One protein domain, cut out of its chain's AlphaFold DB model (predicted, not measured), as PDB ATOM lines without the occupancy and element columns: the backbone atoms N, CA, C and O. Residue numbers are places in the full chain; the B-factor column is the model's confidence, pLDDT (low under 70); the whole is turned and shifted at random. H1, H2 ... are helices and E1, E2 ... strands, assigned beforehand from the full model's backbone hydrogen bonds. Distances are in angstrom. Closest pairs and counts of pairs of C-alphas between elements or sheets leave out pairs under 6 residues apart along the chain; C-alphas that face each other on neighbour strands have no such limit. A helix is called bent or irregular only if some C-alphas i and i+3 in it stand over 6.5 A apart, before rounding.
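AT A GLANCE: This is residues 24 to 78 of the 339 residues of an uncharacterized protein of Nelumbo nucifera (UniProt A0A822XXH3). A long two-stranded hairpin, E1 and E2, and one long helix, H1, make the two arms of a flat V: they meet where E2 ends and H1 begins, and from that corner H1 runs away from the hairpin, with the four-residue H2 at its far end. The arms are near each other only by the corner, and residues 57 to 67 of H1 stand free. The printed part has 55 residues, with two named strands and then two named helices in the order E1, E2, H1, H2; the sheet, E1 - E2, is antiparallel and the class is mixed, helices and strands. The whole is extended, with a radius of gyration of the C-alphas of 16.2 A, and spans 50 by 38 by 6 A.

HOW THE PARTS SIT: Start at E1, residues 27 to 34, and pass the tight link of three residues into E2, residues 38 to 45. The two form a hairpin of antiparallel neighbours, with 163 degrees between their directions. Look for N 30 and O 42, 2.8 A apart, and N 34 and O 38, 2.9 A apart, both within hydrogen-bond range. After a tight link of two residues comes H1, residues 48 to 71. The closest C-alphas of E2 and H1 are those of Pro 45 and Gly 52, 5.7 A apart; those of E1 and H1 are Arg 28 and Trp 53, 7.9 A apart. H2, residues 73 to 76, is close to H1 but not clearly touching, the closest C-alphas being those of Leu 69 and Cys 76 at 6.7 A, and it is apart from both strands. In H1, 18 of 20 O i to N i+4 pairs are within hydrogen-bond range; H2 is too short for such a pair.

IN THESE COORDINATES: Find C-alpha 27 at (-28.083, 44.029, -39.901); from there E1 runs 22.4 A to C-alpha 34. E2 takes you back over 23.1 A, from C-alpha 38 to C-alpha 45 at (-30.408, 46.185, -42.926). H1 covers 35.9 A, from C-alpha 48 to C-alpha 71 at (-57.863, 31.008, -44.973); it is irregular, with C-alphas 49 and 52 8.5 A apart. H2 goes from C-alpha 73 to C-alpha 76, 5.2 A.

THE WHOLE: The two C-alphas farthest apart are those of Leu 24 and Lys 78, at 50.4 A. The printed part has no cut, and its three links are tight. The mean pLDDT of the printed part is 75.9; look for values under 70 at residues 24 to 25, 35 to 36, 38 and 73 to 78.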
ATOM      1  N   LEU A  24     -20.311  48.749 -37.462       53.09
ATOM      2  CA  LEU A  24     -20.948  49.866 -38.209       53.09
ATOM      3  C   LEU A  24     -22.302  49.685 -38.943       53.09
ATOM      4  O   LEU A  24     -23.123  50.593 -38.933       53.09
ATOM      5  N   TRP A  25     -22.586  48.529 -39.521       56.78
ATOM      6  CA  TRP A  25     -23.796  48.159 -40.236       56.78
ATOM      7  C   TRP A  25     -24.586  47.148 -39.408       56.78
ATOM      8  O   TRP A  25     -24.432  45.931 -39.534       56.78
ATOM      9  N   ARG A  26     -25.446  47.653 -38.516       70.75
ATOM     10  CA  ARG A  26     -26.405  46.798 -37.806       70.75
ATOM     11  C   ARG A  26     -27.304  46.151 -38.868       70.75
ATOM     12  O   ARG A  26     -28.076  46.839 -39.521       70.75
ATOM     13  N   ARG A  27     -27.193  44.838 -39.055       76.50
ATOM     14  CA  ARG A  27     -28.083  44.029 -39.901       76.50
ATOM     15  C   ARG A  27     -28.559  42.809 -39.128       76.50
ATOM     16  O   ARG A  27     -27.845  42.326 -38.245       76.50
ATOM     17  N   ARG A  28     -29.761  42.335 -39.439       76.75
ATOM     18  CA  ARG A  28     -30.266  41.037 -38.987       76.75
ATOM     19  C   ARG A  28     -30.204  40.067 -40.151       76.75
ATOM     20  O   ARG A  28     -30.473  40.445 -41.285       76.75
ATOM     21  N   THR A  29     -29.838  38.831 -39.867       77.88
ATOM     22  CA  THR A  29     -29.748  37.786 -40.879       77.88
ATOM     23  C   THR A  29     -30.709  36.675 -40.505       77.88
ATOM     24  O   THR A  29     -30.647  36.171 -39.384       77.88
ATOM     25  N   ILE A  30     -31.585  36.321 -41.439       80.81
ATOM     26  CA  ILE A  30     -32.431  35.134 -41.382       80.81
ATOM     27  C   ILE A  30     -31.731  34.093 -42.246       80.81
ATOM     28  O   ILE A  30     -31.384  34.366 -43.393       80.81
ATOM     29  N   THR A  31     -31.432  32.935 -41.670       76.81
ATOM     30  CA  THR A  31     -30.835  31.813 -42.400       76.81
ATOM     31  C   THR A  31     -31.804  30.655 -42.343       76.81
ATOM     32  O   THR A  31     -32.206  30.261 -41.251       76.81
ATOM     33  N   GLU A  32     -32.152  30.136 -43.509       78.25
ATOM     34  CA  GLU A  32     -32.878  28.887 -43.661       78.25
ATOM     35  C   GLU A  32     -31.895  27.820 -44.141       78.25
ATOM     36  O   GLU A  32     -31.136  28.025 -45.091       78.25
ATOM     37  N   MET A  33     -31.862  26.699 -43.427       71.44
ATOM     38  CA  MET A  33     -31.035  25.549 -43.767       71.44
ATOM     39  C   MET A  33     -31.943  24.497 -44.390       71.44
ATOM     40  O   MET A  33     -32.858  24.003 -43.731       71.44
ATOM     41  N   PHE A  34     -31.674  24.141 -45.640       70.88
ATOM     42  CA  PHE A  34     -32.304  23.003 -46.294       70.88
ATOM     43  C   PHE A  34     -31.427  21.765 -46.065       70.88
ATOM     44  O   PHE A  34     -30.200  21.869 -45.962       70.88
ATOM     45  N   GLY A  35     -32.038  20.579 -45.980       60.75
ATOM     46  CA  GLY A  35     -31.288  19.318 -45.957       60.75
ATOM     47  C   GLY A  35     -30.260  19.245 -47.101       60.75
ATOM     48  O   GLY A  35     -30.432  19.898 -48.130       60.75
ATOM     49  N   LEU A  36     -29.187  18.464 -46.910       67.12
ATOM     50  CA  LEU A  36     -28.025  18.355 -47.817       67.12
ATOM     51  C   LEU A  36     -27.096  19.588 -47.852       67.12
ATOM     52  O   LEU A  36     -26.463  19.871 -48.866       67.12
ATOM     53  N   GLY A  37     -26.994  20.339 -46.751       73.88
ATOM     54  CA  GLY A  37     -25.990  21.407 -46.612       73.88
ATOM     55  C   GLY A  37     -26.261  22.669 -47.443       73.88
ATOM     56  O   GLY A  37     -25.414  23.562 -47.497       73.88
ATOM     57  N   LYS A  38     -27.440  22.779 -48.064       68.81
ATOM     58  CA  LYS A  38     -27.873  23.993 -48.761       68.81
ATOM     59  C   LYS A  38     -28.389  25.013 -47.746       68.81
ATOM     60  O   LYS A  38     -29.109  24.670 -46.811       68.81
ATOM     61  N   LYS A  39     -28.031  26.286 -47.929       85.19
ATOM     62  CA  LYS A  39     -28.487  27.391 -47.074       85.19
ATOM     63  C   LYS A  39     -28.992  28.551 -47.917       85.19
ATOM     64  O   LYS A  39     -28.345  28.920 -48.894       85.19
ATOM     65  N   GLN A  40     -30.084  29.165 -47.487       78.69
ATOM     66  CA  GLN A  40     -30.543  30.452 -47.991       78.69
ATOM     67  C   GLN A  40     -30.422  31.490 -46.887       78.69
ATOM     68  O   GLN A  40     -30.680  31.226 -45.713       78.69
ATOM     69  N   ILE A  41     -29.946  32.673 -47.262       83.31
ATOM     70  CA  ILE A  41     -29.637  33.741 -46.322       83.31
ATOM     71  C   ILE A  41     -30.318  35.012 -46.805       83.31
ATOM     72  O   ILE A  41     -30.003  35.515 -47.877       83.31
ATOM     73  N   VAL A  42     -31.188  35.569 -45.969       83.69
ATOM     74  CA  VAL A  42     -31.774  36.895 -46.164       83.69
ATOM     75  C   VAL A  42     -31.146  37.846 -45.152       83.69
ATOM     76  O   VAL A  42     -31.162  37.602 -43.944       83.69
ATOM     77  N   CYS A  43     -30.549  38.935 -45.636       83.50
ATOM     78  CA  CYS A  43     -29.947  39.966 -44.794       83.50
ATOM     79  C   CYS A  43     -30.800  41.234 -44.821       83.50
ATOM     80  O   CYS A  43     -30.932  41.869 -45.858       83.50
ATOM     81  N   ILE A  44     -31.318  41.630 -43.661       85.00
ATOM     82  CA  ILE A  44     -32.164  42.811 -43.498       85.00
ATOM     83  C   ILE A  44     -31.324  43.918 -42.849       85.00
ATOM     84  O   ILE A  44     -30.850  43.742 -41.714       85.00
ATOM     85  N   PRO A  45     -31.100  45.054 -43.529       82.44
ATOM     86  CA  PRO A  45     -30.408  46.185 -42.926       82.44
ATOM     87  C   PRO A  45     -31.259  46.763 -41.789       82.44
ATOM     88  O   PRO A  45     -32.475  46.880 -41.910       82.44
ATOM     89  N   ALA A  46     -30.644  47.155 -40.670       81.25
ATOM     90  CA  ALA A  46     -31.401  47.804 -39.600       81.25
ATOM     91  C   ALA A  46     -31.892  49.199 -40.014       81.25
ATOM     92  O   ALA A  46     -32.910  49.643 -39.502       81.25
ATOM     93  N   GLY A  47     -31.194  49.895 -40.916       80.81
ATOM     94  CA  GLY A  47     -31.462  51.308 -41.214       80.81
ATOM     95  C   GLY A  47     -31.145  52.235 -40.029       80.81
ATOM     96  O   GLY A  47     -30.635  51.791 -38.992       80.81
ATOM     97  N   LYS A  48     -31.446  53.533 -40.173       78.94
ATOM     98  CA  LYS A  48     -31.398  54.476 -39.043       78.94
ATOM     99  C   LYS A  48     -32.452  54.060 -38.015       78.94
ATOM    100  O   LYS A  48     -33.546  53.653 -38.384       78.94
ATOM    101  N   GLU A  49     -32.078  54.057 -36.737       81.38
ATOM    102  CA  GLU A  49     -32.999  53.765 -35.622       81.38
ATOM    103  C   GLU A  49     -33.791  52.445 -35.728       81.38
ATOM    104  O   GLU A  49     -34.835  52.288 -35.107       81.38
ATOM    105  N   LYS A  50     -33.261  51.435 -36.438       80.94
ATOM    106  CA  LYS A  50     -33.929  50.139 -36.689       80.94
ATOM    107  C   LYS A  50     -35.119  50.205 -37.669       80.94
ATOM    108  O   LYS A  50     -35.853  49.221 -37.760       80.94
ATOM    109  N   GLN A  51     -35.282  51.288 -38.435       82.56
ATOM    110  CA  GLN A  51     -36.337  51.449 -39.447       82.56
ATOM    111  C   GLN A  51     -36.467  50.244 -40.390       82.56
ATOM    112  O   GLN A  51     -37.570  49.754 -40.601       82.56
ATOM    113  N   GLY A  52     -35.360  49.730 -40.932       82.44
ATOM    114  CA  GLY A  52     -35.405  48.623 -41.892       82.44
ATOM    115  C   GLY A  52     -35.956  47.331 -41.283       82.44
ATOM    116  O   GLY A  52     -36.630  46.558 -41.957       82.44
ATOM    117  N   TRP A  53     -35.752  47.131 -39.978       81.81
ATOM    118  CA  TRP A  53     -36.363  46.016 -39.259       81.81
ATOM    119  C   TRP A  53     -37.856  46.236 -38.997       81.81
ATOM    120  O   TRP A  53     -38.632  45.294 -39.128       81.81
ATOM    121  N   LEU A  54     -38.256  47.458 -38.635       82.44
ATOM    122  CA  LEU A  54     -39.664  47.796 -38.417       82.44
ATOM    123  C   LEU A  54     -40.474  47.636 -39.707       82.44
ATOM    124  O   LEU A  54     -41.505  46.978 -39.681       82.44
ATOM    125  N   MET A  55     -39.948  48.122 -40.835       82.75
ATOM    126  CA  MET A  55     -40.568  47.953 -42.153       82.75
ATOM    127  C   MET A  55     -40.707  46.475 -42.540       82.75
ATOM    128  O   MET A  55     -41.732  46.065 -43.075       82.75
ATOM    129  N   PHE A  56     -39.688  45.657 -42.258       86.19
ATOM    130  CA  PHE A  56     -39.749  44.222 -42.532       86.19
ATOM    131  C   PHE A  56     -40.788  43.506 -41.654       86.19
ATOM    132  O   PHE A  56     -41.552  42.685 -42.154       86.19
ATOM    133  N   ALA A  57     -40.843  43.827 -40.358       84.69
ATOM    134  CA  ALA A  57     -41.826  43.260 -39.437       84.69
ATOM    135  C   ALA A  57     -43.261  43.675 -39.799       84.69
ATOM    136  O   ALA A  57     -44.163  42.845 -39.767       84.69
ATOM    137  N   GLU A  58     -43.462  44.932 -40.195       85.25
ATOM    138  CA  GLU A  58     -44.747  45.434 -40.688       85.25
ATOM    139  C   GLU A  58     -45.179  44.697 -41.963       85.25
ATOM    140  O   GLU A  58     -46.314  44.231 -42.053       85.25
ATOM    141  N   ALA A  59     -44.266  44.510 -42.922       81.19
ATOM    142  CA  ALA A  59     -44.549  43.761 -44.143       81.19
ATOM    143  C   ALA A  59     -44.946  42.300 -43.859       81.19
ATOM    144  O   ALA A  59     -45.876  41.792 -44.487       81.19
ATOM    145  N   LEU A  60     -44.282  41.645 -42.897       84.31
ATOM    146  CA  LEU A  60     -44.658  40.304 -42.440       84.31
ATOM    147  C   LEU A  60     -46.032  40.290 -41.764       84.31
ATOM    148  O   LEU A  60     -46.844  39.436 -42.100       84.31
ATOM    149  N   GLY A  61     -46.331  41.254 -40.891       82.56
ATOM    150  CA  GLY A  61     -47.646  41.352 -40.248       82.56
ATOM    151  C   GLY A  61     -48.780  41.553 -41.259       82.56
ATOM    152  O   GLY A  61     -49.815  40.897 -41.174       82.56
ATOM    153  N   ILE A  62     -48.564  42.391 -42.280       79.31
ATOM    154  CA  ILE A  62     -49.516  42.564 -43.390       79.31
ATOM    155  C   ILE A  62     -49.697  41.254 -44.164       79.31
ATOM    156  O   ILE A  62     -50.810  40.935 -44.586       79.31
ATOM    157  N   TYR A  63     -48.616  40.502 -44.388       81.12
ATOM    158  CA  TYR A  63     -48.675  39.213 -45.070       81.12
ATOM    159  C   TYR A  63     -49.457  38.174 -44.255       81.12
ATOM    160  O   TYR A  63     -50.392  37.585 -44.789       81.12
ATOM    161  N   GLU A  64     -49.145  38.004 -42.968       78.31
ATOM    162  CA  GLU A  64     -49.852  37.085 -42.064       78.31
ATOM    163  C   GLU A  64     -51.339  37.427 -41.964       78.31
ATOM    164  O   GLU A  64     -52.185  36.550 -42.125       78.31
ATOM    165  N   GLN A  65     -51.675  38.710 -41.796       75.62
ATOM    166  CA  GLN A  65     -53.065  39.155 -41.752       75.62
ATOM    167  C   GLN A  65     -53.802  38.824 -43.056       75.62
ATOM    168  O   GLN A  65     -54.946  38.376 -43.025       75.62
ATOM    169  N   ARG A  66     -53.159  39.008 -44.214       73.12
ATOM    170  CA  ARG A  66     -53.748  38.648 -45.514       73.12
ATOM    171  C   ARG A  66     -53.930  37.145 -45.669       73.12
ATOM    172  O   ARG A  66     -54.970  36.736 -46.169       73.12
ATOM    173  N   MET A  67     -52.953  36.343 -45.254       76.25
ATOM    174  CA  MET A  67     -53.061  34.884 -45.296       76.25
ATOM    175  C   MET A  67     -54.192  34.393 -44.393       76.25
ATOM    176  O   MET A  67     -55.030  33.621 -44.848       76.25
ATOM    177  N   TRP A  68     -54.306  34.938 -43.180       82.50
ATOM    178  CA  TRP A  68     -55.413  34.632 -42.276       82.50
ATOM    179  C   TRP A  68     -56.775  34.987 -42.886       82.50
ATOM    180  O   TRP A  68     -57.698  34.178 -42.840       82.50
ATOM    181  N   LEU A  69     -56.905  36.163 -43.515       73.00
ATOM    182  CA  LEU A  69     -58.135  36.566 -44.214       73.00
ATOM    183  C   LEU A  69     -58.475  35.638 -45.393       73.00
ATOM    184  O   LEU A  69     -59.651  35.430 -45.689       73.00
ATOM    185  N   LEU A  70     -57.464  35.103 -46.084       71.06
ATOM    186  CA  LEU A  70     -57.650  34.156 -47.186       71.06
ATOM    187  C   LEU A  70     -58.106  32.783 -46.681       71.06
ATOM    188  O   LEU A  70     -59.030  32.210 -47.254       71.06
ATOM    189  N   GLU A  71     -57.505  32.286 -45.602       79.38
ATOM    190  CA  GLU A  71     -57.863  31.008 -44.973       79.38
ATOM    191  C   GLU A  71     -59.252  31.061 -44.318       79.38
ATOM    192  O   GLU A  71     -60.015  30.102 -44.401       79.38
ATOM    193  N   ASN A  72     -59.629  32.210 -43.749       80.12
ATOM    194  CA  ASN A  72     -60.890  32.407 -43.022       80.12
ATOM    195  C   ASN A  72     -61.925  33.206 -43.830       80.12
ATOM    196  O   ASN A  72     -62.838  33.820 -43.273       80.12
ATOM    197  N   ARG A  73     -61.822  33.186 -45.167       66.75
ATOM    198  CA  ARG A  73     -62.665  33.977 -46.085       66.75
ATOM    199  C   ARG A  73     -64.171  33.799 -45.836       66.75
ATOM    200  O   ARG A  73     -64.931  34.751 -46.000       66.75
ATOM    201  N   ALA A  74     -64.600  32.609 -45.405       64.25
ATOM    202  CA  ALA A  74     -65.994  32.313 -45.062       64.25
ATOM    203  C   ALA A  74     -66.487  33.024 -43.782       64.25
ATOM    204  O   ALA A  74     -67.666  33.366 -43.680       64.25
ATOM    205  N   GLU A  75     -65.599  33.279 -42.819       66.25
ATOM    206  CA  GLU A  75     -65.907  33.987 -41.571       66.25
ATOM    207  C   GLU A  75     -65.810  35.506 -41.749       66.25
ATOM    208  O   GLU A  75     -66.665  36.247 -41.260       66.25
ATOM    209  N   CYS A  76     -64.835  35.984 -42.527       52.47
ATOM    210  CA  CYS A  76     -64.637  37.414 -42.774       52.47
ATOM    211  C   CYS A  76     -65.782  38.067 -43.562       52.47
ATOM    212  O   CYS A  76     -66.031  39.258 -43.395       52.47
ATOM    213  N   MET A  77     -66.527  37.303 -44.369       56.81
ATOM    214  CA  MET A  77     -67.721  37.796 -45.075       56.81
ATOM    215  C   MET A  77     -68.902  38.125 -44.142       56.81
ATOM    216  O   MET A  77     -69.896  38.682 -44.601       56.81
ATOM    217  N   LYS A  78     -68.815  37.803 -42.841       58.53
ATOM    218  CA  LYS A  78     -69.867  38.092 -41.852       58.53
ATOM    219  C   LYS A  78     -69.637  39.382 -41.055       58.53
ATOM    220  O   LYS A  78     -70.551  39.808 -40.354       58.53
TER     221      LYS A  78